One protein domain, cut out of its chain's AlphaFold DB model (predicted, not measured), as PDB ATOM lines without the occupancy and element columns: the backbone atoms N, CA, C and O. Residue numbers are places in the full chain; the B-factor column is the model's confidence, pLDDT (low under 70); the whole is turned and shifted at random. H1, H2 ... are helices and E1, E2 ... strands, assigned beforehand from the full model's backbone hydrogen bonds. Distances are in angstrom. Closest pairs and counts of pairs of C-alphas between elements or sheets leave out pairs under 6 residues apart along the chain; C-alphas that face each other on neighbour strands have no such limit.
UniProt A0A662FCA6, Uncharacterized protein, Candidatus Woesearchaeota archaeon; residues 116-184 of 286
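AT A GLANCE: This is residues 116 to 184 of the 286 residues of an uncharacterized protein of Candidatus Woesearchaeota archaeon (UniProt A0A662FCA6). What shape do these atoms make? The helical hairpin of H2 and H3 and the short two-stranded ribbon of E1 and E2 follow each other end to end as one long layer, and the longest helix, H1, runs over one face of that layer with few contacts to it. The short helix H4 lies at the far end, beyond the strands, and touches no helix. Which parts come in which order? The printed part has 69 residues with four named helices and two named strands, in the order H1, E1, H2, H3, E2, H4; the class is mostly helix, and the sheet, of order E1 - E2, is antiparallel. How large and how dense is it? It is a rod of 39 by 19 by 17 A, only just compact and close to loose, with a radius of gyration of the C-alphas of 13.0 A.

HOW THE PARTS SIT: What does the first helix meet? H1, residues 116 to 134, touches H2, residues 142 to 153, with its residues 118 to 122 alone; the closest C-alphas, of Ile 122 and Lys 149, are 6.7 A apart, and the two run opposite ways at a shallow tilt of 32 degrees, only just short of steep. H1 and H3, residues 157 to 170, only just touch, with 3 pairs of C-alphas within 8 A, made by residue 118 of H1 and by residues of H3 from 157 to 161; the closest, of Leu 118 and Ala 161, are 6.8 A apart, and they run the same way at a shallow tilt of 34 degrees, only just short of steep. How do the strands pair? E1, residues 137 to 140, and E2, residues 172 to 175, are antiparallel neighbours at 146 degrees, with N 138 and O 174 at 2.8 A and N 174 and O 138 at 2.9 A, within hydrogen-bond range. The closest C-alphas of H1 and E1, of Leu 132 and Thr 138, are 6.1 A apart, and H1 and E2 are near each other, with 5 pairs of C-alphas within 10 A. How do the other helices stand? H2 and H3 are a helical hairpin and touch with the C-alphas of Thr 148 and Ala 160 closest, 4.6 A apart, at a shallow tilt of 12 degrees, opposite ways; with H1 they form an up and down bundle, each helix running against the one before it. H4, residues 178 to 182, is apart from H1, H2, H3 and E1. Are the helices' backbones well formed? Every O i to N i+4 pair is within hydrogen-bond range in H2 and H3, against 14 of 15 in H1 and 0 of 1 in H4, where 1 of 2 O i to N i+3 pairs is within range.

IN THESE COORDINATES: Where does the first element lie? H1 begins at C-alpha 116, (66.031, 123.851, 90.856), and is 27.6 A long. What follows? E1 is 9.8 A long, H2 16.7 A, H3 19.9 A and E2 10.0 A; H2 begins at C-alpha 142, (83.628, 116.540, 97.731). Where does the last element end? H4, 7.1 A long, ends at C-alpha 182, (101.627, 122.353, 102.681).

THE WHOLE: How far does it reach? The two C-alphas farthest apart, of Gly 155 and Leu 178, are 39.8 A from each other. Is it continuous? The printed part has no cut, and its five links between named elements are each tight. Where is confidence low? The mean pLDDT of the printed part is 72.1, and 23 residues are under 70, among them residues 155 to 162 and 176 to 184; H4 has a mean of 49.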
ATOM      1  N   ARG A 116      65.802 122.672  90.023       71.12
ATOM      2  CA  ARG A 116      66.031 123.851  90.856       71.12
ATOM      3  C   ARG A 116      66.444 123.474  92.275       71.12
ATOM      4  O   ARG A 116      67.353 124.101  92.803       71.12
ATOM      5  N   TYR A 117      65.825 122.449  92.862       73.81
ATOM      6  CA  TYR A 117      66.237 121.901  94.157       73.81
ATOM      7  C   TYR A 117      67.715 121.510  94.155       73.81
ATOM      8  O   TYR A 117      68.476 121.950  95.010       73.81
ATOM      9  N   LEU A 118      68.132 120.724  93.161       71.81
ATOM     10  CA  LEU A 118      69.512 120.261  93.052       71.81
ATOM     11  C   LEU A 118      70.485 121.427  92.923       71.81
ATOM     12  O   LEU A 118      71.500 121.432  93.608       71.81
ATOM     13  N   LYS A 119      70.150 122.429  92.104       81.25
ATOM     14  CA  LYS A 119      70.958 123.644  91.970       81.25
ATOM     15  C   LYS A 119      71.150 124.346  93.316       81.25
ATOM     16  O   LYS A 119      72.284 124.612  93.697       81.25
ATOM     17  N   GLU A 120      70.059 124.591  94.042       74.62
ATOM     18  CA  GLU A 120      70.090 125.268  95.346       74.62
ATOM     19  C   GLU A 120      70.915 124.472  96.378       74.62
ATOM     20  O   GLU A 120      71.702 125.056  97.122       74.62
ATOM     21  N   MET A 121      70.807 123.138  96.384       75.12
ATOM     22  CA  MET A 121      71.593 122.281  97.280       75.12
ATOM     23  C   MET A 121      73.079 122.227  96.912       75.12
ATOM     24  O   MET A 121      73.926 122.261  97.803       75.12
ATOM     25  N   ILE A 122      73.410 122.147  95.619       79.00
ATOM     26  CA  ILE A 122      74.800 122.195  95.147       79.00
ATOM     27  C   ILE A 122      75.433 123.522  95.578       79.00
ATOM     28  O   ILE A 122      76.472 123.508  96.230       79.00
ATOM     29  N   GLU A 123      74.775 124.652  95.296       79.75
ATOM     30  CA  GLU A 123      75.254 125.991  95.670       79.75
ATOM     31  C   GLU A 123      75.425 126.138  97.190       79.75
ATOM     32  O   GLU A 123      76.426 126.686  97.652       79.75
ATOM     33  N   TYR A 124      74.485 125.617  97.988       78.75
ATOM     34  CA  TYR A 124      74.598 125.608  99.448       78.75
ATOM     35  C   TYR A 124      75.870 124.893  99.921       78.75
ATOM     36  O   TYR A 124      76.626 125.446 100.723       78.75
ATOM     37  N   TYR A 125      76.130 123.680  99.424       78.56
ATOM     38  CA  TYR A 125      77.300 122.915  99.847       78.56
ATOM     39  C   TYR A 125      78.613 123.500  99.319       78.56
ATOM     40  O   TYR A 125      79.608 123.455 100.039       78.56
ATOM     41  N   GLU A 126      78.627 124.095  98.125       84.75
ATOM     42  CA  GLU A 126      79.796 124.828  97.617       84.75
ATOM     43  C   GLU A 126      80.144 126.013  98.528       84.75
ATOM     44  O   GLU A 126      81.281 126.131  98.987       84.75
ATOM     45  N   ASN A 127      79.144 126.814  98.908       73.19
ATOM     46  CA  ASN A 127      79.330 127.918  99.852       73.19
ATOM     47  C   ASN A 127      79.790 127.435 101.237       73.19
ATOM     48  O   ASN A 127      80.641 128.069 101.862       73.19
ATOM     49  N   LEU A 128      79.256 126.307 101.722       73.06
ATOM     50  CA  LEU A 128      79.680 125.708 102.988       73.06
ATOM     51  C   LEU A 128      81.148 125.269 102.941       73.06
ATOM     52  O   LEU A 128      81.889 125.525 103.888       73.06
ATOM     53  N   ILE A 129      81.581 124.629 101.851       74.06
ATOM     54  CA  ILE A 129      82.979 124.223 101.657       74.06
ATOM     55  C   ILE A 129      83.893 125.448 101.702       74.06
ATOM     56  O   ILE A 129      84.915 125.425 102.388       74.06
ATOM     57  N   ASP A 130      83.521 126.522 101.012       74.06
ATOM     58  CA  ASP A 130      84.328 127.739 100.967       74.06
ATOM     59  C   ASP A 130      84.366 128.476 102.309       74.06
ATOM     60  O   ASP A 130      85.411 129.010 102.680       74.06
ATOM     61  N   ALA A 131      83.271 128.469 103.073       66.19
ATOM     62  CA  ALA A 131      83.254 128.993 104.436       66.19
ATOM     63  C   ALA A 131      84.148 128.162 105.373       66.19
ATOM     64  O   ALA A 131      84.965 128.718 106.103       66.19
ATOM     65  N   LEU A 132      84.053 126.830 105.309       66.81
ATOM     66  CA  LEU A 132      84.856 125.927 106.137       66.81
ATOM     67  C   LEU A 132      86.353 126.050 105.846       66.81
ATOM     68  O   LEU A 132      87.147 126.046 106.785       66.81
ATOM     69  N   LYS A 133      86.745 126.230 104.580       72.69
ATOM     70  CA  LYS A 133      88.150 126.458 104.208       72.69
ATOM     71  C   LYS A 133      88.747 127.677 104.910       72.69
ATOM     72  O   LYS A 133      89.881 127.594 105.377       72.69
ATOM     73  N   ARG A 134      87.994 128.779 105.034       70.25
ATOM     74  CA  ARG A 134      88.445 129.995 105.748       70.25
ATOM     75  C   ARG A 134      88.705 129.722 107.229       70.25
ATOM     76  O   ARG A 134      89.648 130.257 107.797       70.25
ATOM     77  N   GLU A 135      87.921 128.823 107.816       62.78
ATOM     78  CA  GLU A 135      88.032 128.396 109.214       62.78
ATOM     79  C   GLU A 135      89.015 127.225 109.422       62.78
ATOM     80  O   GLU A 135      89.098 126.660 110.511       62.78
ATOM     81  N   ASN A 136      89.802 126.855 108.403       72.94
ATOM     82  CA  ASN A 136      90.733 125.719 108.423       72.94
ATOM     83  C   ASN A 136      90.069 124.349 108.597       72.94
ATOM     84  O   ASN A 136      90.632 123.440 109.214       72.94
ATOM     85  N   TYR A 137      88.886 124.182 108.021       70.56
ATOM     86  CA  TYR A 137      88.201 122.905 107.895       70.56
ATOM     87  C   TYR A 137      88.073 122.512 106.425       70.56
ATOM     88  O   TYR A 137      88.024 123.349 105.528       70.56
ATOM     89  N   THR A 138      88.006 121.213 106.173       76.50
ATOM     90  CA  THR A 138      87.730 120.653 104.853       76.50
ATOM     91  C   THR A 138      86.594 119.648 104.940       76.50
ATOM     92  O   THR A 138      86.375 119.027 105.982       76.50
ATOM     93  N   ILE A 139      85.876 119.479 103.834       72.81
ATOM     94  CA  ILE A 139      84.899 118.408 103.683       72.81
ATOM     95  C   ILE A 139      85.566 117.264 102.920       72.81
ATOM     96  O   ILE A 139      86.069 117.454 101.817       72.81
ATOM     97  N   VAL A 140      85.559 116.067 103.497       79.94
ATOM     98  CA  VAL A 140      85.896 114.827 102.787       79.94
ATOM     99  C   VAL A 140      84.642 114.321 102.080       79.94
ATOM    100  O   VAL A 140      83.559 114.349 102.667       79.94
ATOM    101  N   GLY A 141      84.777 113.859 100.836       80.81
ATOM    102  CA  GLY A 141      83.650 113.408 100.014       80.81
ATOM    103  C   GLY A 141      83.222 114.394  98.920       80.81
ATOM    104  O   GLY A 141      82.206 114.175  98.259       80.81
ATOM    105  N   THR A 142      83.956 115.496  98.721       85.62
ATOM    106  CA  THR A 142      83.628 116.540  97.731       85.62
ATOM    107  C   THR A 142      83.585 116.030  96.293       85.62
ATOM    108  O   THR A 142      82.919 116.628  95.454       85.62
ATOM    109  N   GLU A 143      84.240 114.907  95.994       88.38
ATOM    110  CA  GLU A 143      84.151 114.236  94.697       88.38
ATOM    111  C   GLU A 143      82.705 113.870  94.335       88.38
ATOM    112  O   GLU A 143      82.283 114.098  93.204       88.38
ATOM    113  N   LYS A 144      81.894 113.430  95.306       86.88
ATOM    114  CA  LYS A 144      80.483 113.082  95.072       86.88
ATOM    115  C   LYS A 144      79.617 114.312  94.814       86.88
ATOM    116  O   LYS A 144      78.692 114.250  94.005       86.88
ATOM    117  N   LEU A 145      79.928 115.435  95.463       88.25
ATOM    118  CA  LEU A 145      79.276 116.716  95.183       88.25
ATOM    119  C   LEU A 145      79.638 117.217  93.774       88.25
ATOM    120  O   LEU A 145      78.763 117.659  93.033       88.25
ATOM    121  N   ASN A 146      80.900 117.068  93.363       92.69
ATOM    122  CA  ASN A 146      81.338 117.407  92.008       92.69
ATOM    123  C   ASN A 146      80.650 116.528  90.952       92.69
ATOM    124  O   ASN A 146      80.161 117.043  89.950       92.69
ATOM    125  N   GLU A 147      80.545 115.217  91.190       90.31
ATOM    126  CA  GLU A 147      79.793 114.301  90.320       90.31
ATOM    127  C   GLU A 147      78.304 114.671  90.243       90.31
ATOM    128  O   GLU A 147      77.722 114.669  89.160       90.31
ATOM    129  N   THR A 148      77.698 115.059  91.368       80.88
ATOM    130  CA  THR A 148      76.318 115.570  91.418       80.88
ATOM    131  C   THR A 148      76.146 116.797  90.519       80.88
ATOM    132  O   THR A 148      75.189 116.873  89.748       80.88
ATOM    133  N   LYS A 149      77.086 117.750  90.584       93.69
ATOM    134  CA  LYS A 149      77.076 118.972  89.770       93.69
ATOM    135  C   LYS A 149      77.208 118.679  88.277       93.69
ATOM    136  O   LYS A 149      76.512 119.296  87.474       93.69
ATOM    137  N   GLU A 150      78.068 117.739  87.900       91.56
ATOM    138  CA  GLU A 150      78.231 117.307  86.506       91.56
ATOM    139  C   GLU A 150      76.957 116.627  85.976       91.56
ATOM    140  O   GLU A 150      76.448 117.020  84.929       91.56
ATOM    141  N   LEU A 151      76.377 115.684  86.732       74.19
ATOM    142  CA  LEU A 151      75.111 115.026  86.378       74.19
ATOM    143  C   LEU A 151      73.964 116.034  86.216       74.19
ATOM    144  O   LEU A 151      73.175 115.930  85.278       74.19
ATOM    145  N   TRP A 152      73.905 117.042  87.091       85.50
ATOM    146  CA  TRP A 152      72.927 118.123  86.999       85.50
ATOM    147  C   TRP A 152      73.093 118.951  85.718       85.50
ATOM    148  O   TRP A 152      72.106 119.182  85.020       85.50
ATOM    149  N   LYS A 153      74.324 119.354  85.366       88.12
ATOM    150  CA  LYS A 153      74.606 120.097  84.120       88.12
ATOM    151  C   LYS A 153      74.227 119.302  82.869       88.12
ATOM    152  O   LYS A 153      73.796 119.893  81.886       88.12
ATOM    153  N   LEU A 154      74.391 117.979  82.915       82.00
ATOM    154  CA  LEU A 154      74.040 117.060  81.830       82.00
ATOM    155  C   LEU A 154      72.532 116.748  81.753       82.00
ATOM    156  O   LEU A 154      72.102 116.067  80.827       82.00
ATOM    157  N   GLY A 155      71.721 117.231  82.699       64.69
ATOM    158  CA  GLY A 155      70.271 117.015  82.724       64.69
ATOM    159  C   GLY A 155      69.821 115.689  83.351       64.69
ATOM    160  O   GLY A 155      68.622 115.410  83.386       64.69
ATOM    161  N   PHE A 156      70.740 114.891  83.905       61.53
ATOM    162  CA  PHE A 156      70.442 113.636  84.607       61.53
ATOM    163  C   PHE A 156      70.016 113.903  86.058       61.53
ATOM    164  O   PHE A 156      70.725 113.598  87.017       61.53
ATOM    165  N   TYR A 157      68.860 114.547  86.237       63.84
ATOM    166  CA  TYR A 157      68.431 115.062  87.541       63.84
ATOM    167  C   TYR A 157      68.139 113.968  88.578       63.84
ATOM    168  O   TYR A 157      68.410 114.160  89.761       63.84
ATOM    169  N   SER A 158      67.612 112.815  88.168       58.62
ATOM    170  CA  SER A 158      67.335 111.700  89.087       58.62
ATOM    171  C   SER A 158      68.631 111.087  89.626       58.62
ATOM    172  O   SER A 158      68.767 110.839  90.825       58.62
ATOM    173  N   GLU A 159      69.619 110.899  88.755       59.56
ATOM    174  CA  GLU A 159      70.947 110.394  89.087       59.56
ATOM    175  C   GLU A 159      71.722 111.407  89.932       59.56
ATOM    176  O   GLU A 159      72.352 111.021  90.917       59.56
ATOM    177  N   ALA A 160      71.620 112.698  89.601       59.88
ATOM    178  CA  ALA A 160      72.165 113.780  90.412       59.88
ATOM    179  C   ALA A 160      71.556 113.778  91.823       59.88
ATOM    180  O   ALA A 160      72.287 113.906  92.801       59.88
ATOM    181  N   ALA A 161      70.246 113.559  91.963       66.62
ATOM    182  CA  ALA A 161      69.594 113.477  93.270       66.62
ATOM    183  C   ALA A 161      70.096 112.298  94.112       66.62
ATOM    184  O   ALA A 161      70.430 112.482  95.281       66.62
ATOM    185  N   ARG A 162      70.224 111.112  93.505       69.12
ATOM    186  CA  ARG A 162      70.805 109.939  94.176       69.12
ATOM    187  C   ARG A 162      72.242 110.211  94.625       69.12
ATOM    188  O   ARG A 162      72.624 109.866  95.740       69.12
ATOM    189  N   LYS A 163      73.045 110.849  93.772       77.38
ATOM    190  CA  LYS A 163      74.444 111.152  94.083       77.38
ATOM    191  C   LYS A 163      74.591 112.208  95.182       77.38
ATOM    192  O   LYS A 163      75.465 112.078  96.040       77.38
ATOM    193  N   LEU A 164      73.698 113.198  95.202       73.25
ATOM    194  CA  LEU A 164      73.610 114.180  96.277       73.25
ATOM    195  C   LEU A 164      73.290 113.501  97.614       73.25
ATOM    196  O   LEU A 164      73.924 113.802  98.619       73.25
ATOM    197  N   GLU A 165      72.349 112.557  97.632       69.00
ATOM    198  CA  GLU A 165      72.013 111.785  98.833       69.00
ATOM    199  C   GLU A 165      73.208 110.953  99.335       69.00
ATOM    200  O   GLU A 165      73.504 110.943 100.531       69.00
ATOM    201  N   GLU A 166      73.960 110.317  98.432       74.44
ATOM    202  CA  GLU A 166      75.205 109.624  98.789       74.44
ATOM    203  C   GLU A 166      76.242 110.568  99.408       74.44
ATOM    204  O   GLU A 166      76.925 110.184 100.362       74.44
ATOM    205  N   PHE A 167      76.380 111.789  98.883       76.94
ATOM    206  CA  PHE A 167      77.244 112.811  99.469       76.94
ATOM    207  C   PHE A 167      76.780 113.173 100.885       76.94
ATOM    208  O   PHE A 167      77.564 113.042 101.823       76.94
ATOM    209  N   ILE A 168      75.502 113.528 101.059       69.00
ATOM    210  CA  ILE A 168      74.911 113.917 102.351       69.00
ATOM    211  C   ILE A 168      75.129 112.836 103.416       69.00
ATOM    212  O   ILE A 168      75.485 113.144 104.550       69.00
ATOM    213  N   ASN A 169      74.977 111.565 103.043       66.44
ATOM    214  CA  ASN A 169      75.104 110.443 103.971       66.44
ATOM    215  C   ASN A 169      76.553 110.041 104.285       66.44
ATOM    216  O   ASN A 169      76.774 109.218 105.174       66.44
ATOM    217  N   SER A 170      77.546 110.562 103.556       73.81
ATOM    218  CA  SER A 170      78.940 110.122 103.702       73.81
ATOM    219  C   SER A 170      79.955 111.227 103.968       73.81
ATOM    220  O   SER A 170      81.065 110.897 104.394       73.81
ATOM    221  N   TYR A 171      79.608 112.501 103.760       71.50
ATOM    222  CA  TYR A 171      80.558 113.587 103.960       71.50
ATOM    223  C   TYR A 171      80.978 113.703 105.426       71.50
ATOM    224  O   TYR A 171      80.221 113.423 106.358       71.50
ATOM    225  N   ARG A 172      82.223 114.127 105.632       74.06
ATOM    226  CA  ARG A 172      82.781 114.379 106.964       74.06
ATOM    227  C   ARG A 172      83.508 115.704 106.959       74.06
ATOM    228  O   ARG A 172      84.159 116.045 105.976       74.06
ATOM    229  N   ILE A 173      83.397 116.434 108.060       71.94
ATOM    230  CA  ILE A 173      84.138 117.676 108.263       71.94
ATOM    231  C   ILE A 173      85.394 117.332 109.058       71.94
ATOM    232  O   ILE A 173      85.309 116.793 110.160       71.94
ATOM    233  N   GLU A 174      86.553 117.641 108.491       72.19
ATOM    234  CA  GLU A 174      87.857 117.431 109.114       72.19
ATOM    235  C   GLU A 174      88.554 118.771 109.328       72.19
ATOM    236  O   GLU A 174      88.494 119.658 108.477       72.19
ATOM    237  N   LYS A 175      89.253 118.920 110.457       71.56
ATOM    238  CA  LYS A 175      90.154 120.057 110.655       71.56
ATOM    239  C   LYS A 175      91.394 119.852 109.788       71.56
ATOM    240  O   LYS A 175      91.967 118.764 109.771       71.56
ATOM    241  N   ILE A 176      91.817 120.892 109.086       64.06
ATOM    242  CA  ILE A 176      93.045 120.873 108.299       64.06
ATOM    243  C   ILE A 176      94.223 120.906 109.283       64.06
ATOM    244  O   ILE A 176      94.491 121.924 109.922       64.06
ATOM    245  N   THR A 177      94.909 119.775 109.440       58.31
ATOM    246  CA  THR A 177      96.194 119.677 110.149       58.31
ATOM    247  C   THR A 177      97.305 120.349 109.335       58.31
ATOM    248  O   THR A 177      97.224 120.405 108.108       58.31
ATOM    249  N   LEU A 178      98.354 120.842 110.005       50.50
ATOM    250  CA  LEU A 178      99.485 121.553 109.381       50.50
ATOM    251  C   LEU A 178     100.102 120.786 108.189       50.50
ATOM    252  O   LEU A 178     100.325 121.389 107.147       50.50
ATOM    253  N   GLU A 179     100.222 119.456 108.267       50.56
ATOM    254  CA  GLU A 179     100.720 118.601 107.168       50.56
ATOM    255  C   GLU A 179      99.849 118.619 105.892       50.56
ATOM    256  O   GLU A 179     100.341 118.389 104.788       50.56
ATOM    257  N   LYS A 180      98.539 118.893 106.007       49.81
ATOM    258  CA  LYS A 180      97.635 119.035 104.847       49.81
ATOM    259  C   LYS A 180      97.669 120.449 104.247       49.81
ATOM    260  O   LYS A 180      97.281 120.591 103.088       49.81
ATOM    261  N   ARG A 181      98.135 121.474 104.981       46.78
ATOM    262  CA  ARG A 181      98.257 122.856 104.468       46.78
ATOM    263  C   ARG A 181      99.357 122.985 103.417       46.78
ATOM    264  O   ARG A 181      99.136 123.642 102.404       46.78
ATOM    265  N   GLU A 182     100.489 122.312 103.616       46.09
ATOM    266  CA  GLU A 182     101.627 122.353 102.681       46.09
ATOM    267  C   GLU A 182     101.298 121.722 101.320       46.09
ATOM    268  O   GLU A 182     101.769 122.189 100.289       46.09
ATOM    269  N   LYS A 183     100.407 120.721 101.279       51.69
ATOM    270  CA  LYS A 183      99.928 120.126 100.017       51.69
ATOM    271  C   LYS A 183      98.889 120.973  99.273       51.69
ATOM    272  O   LYS A 183      98.591 120.664  98.124       51.69
ATOM    273  N   GLN A 184      98.300 121.989  99.911       47.44
ATOM    274  CA  GLN A 184      97.171 122.751  99.358       47.44
ATOM    275  C   GLN A 184      97.506 124.199  98.965       47.44
ATOM    276  O   GLN A 184      96.595 124.905  98.543       47.44
TER     277      GLN A 184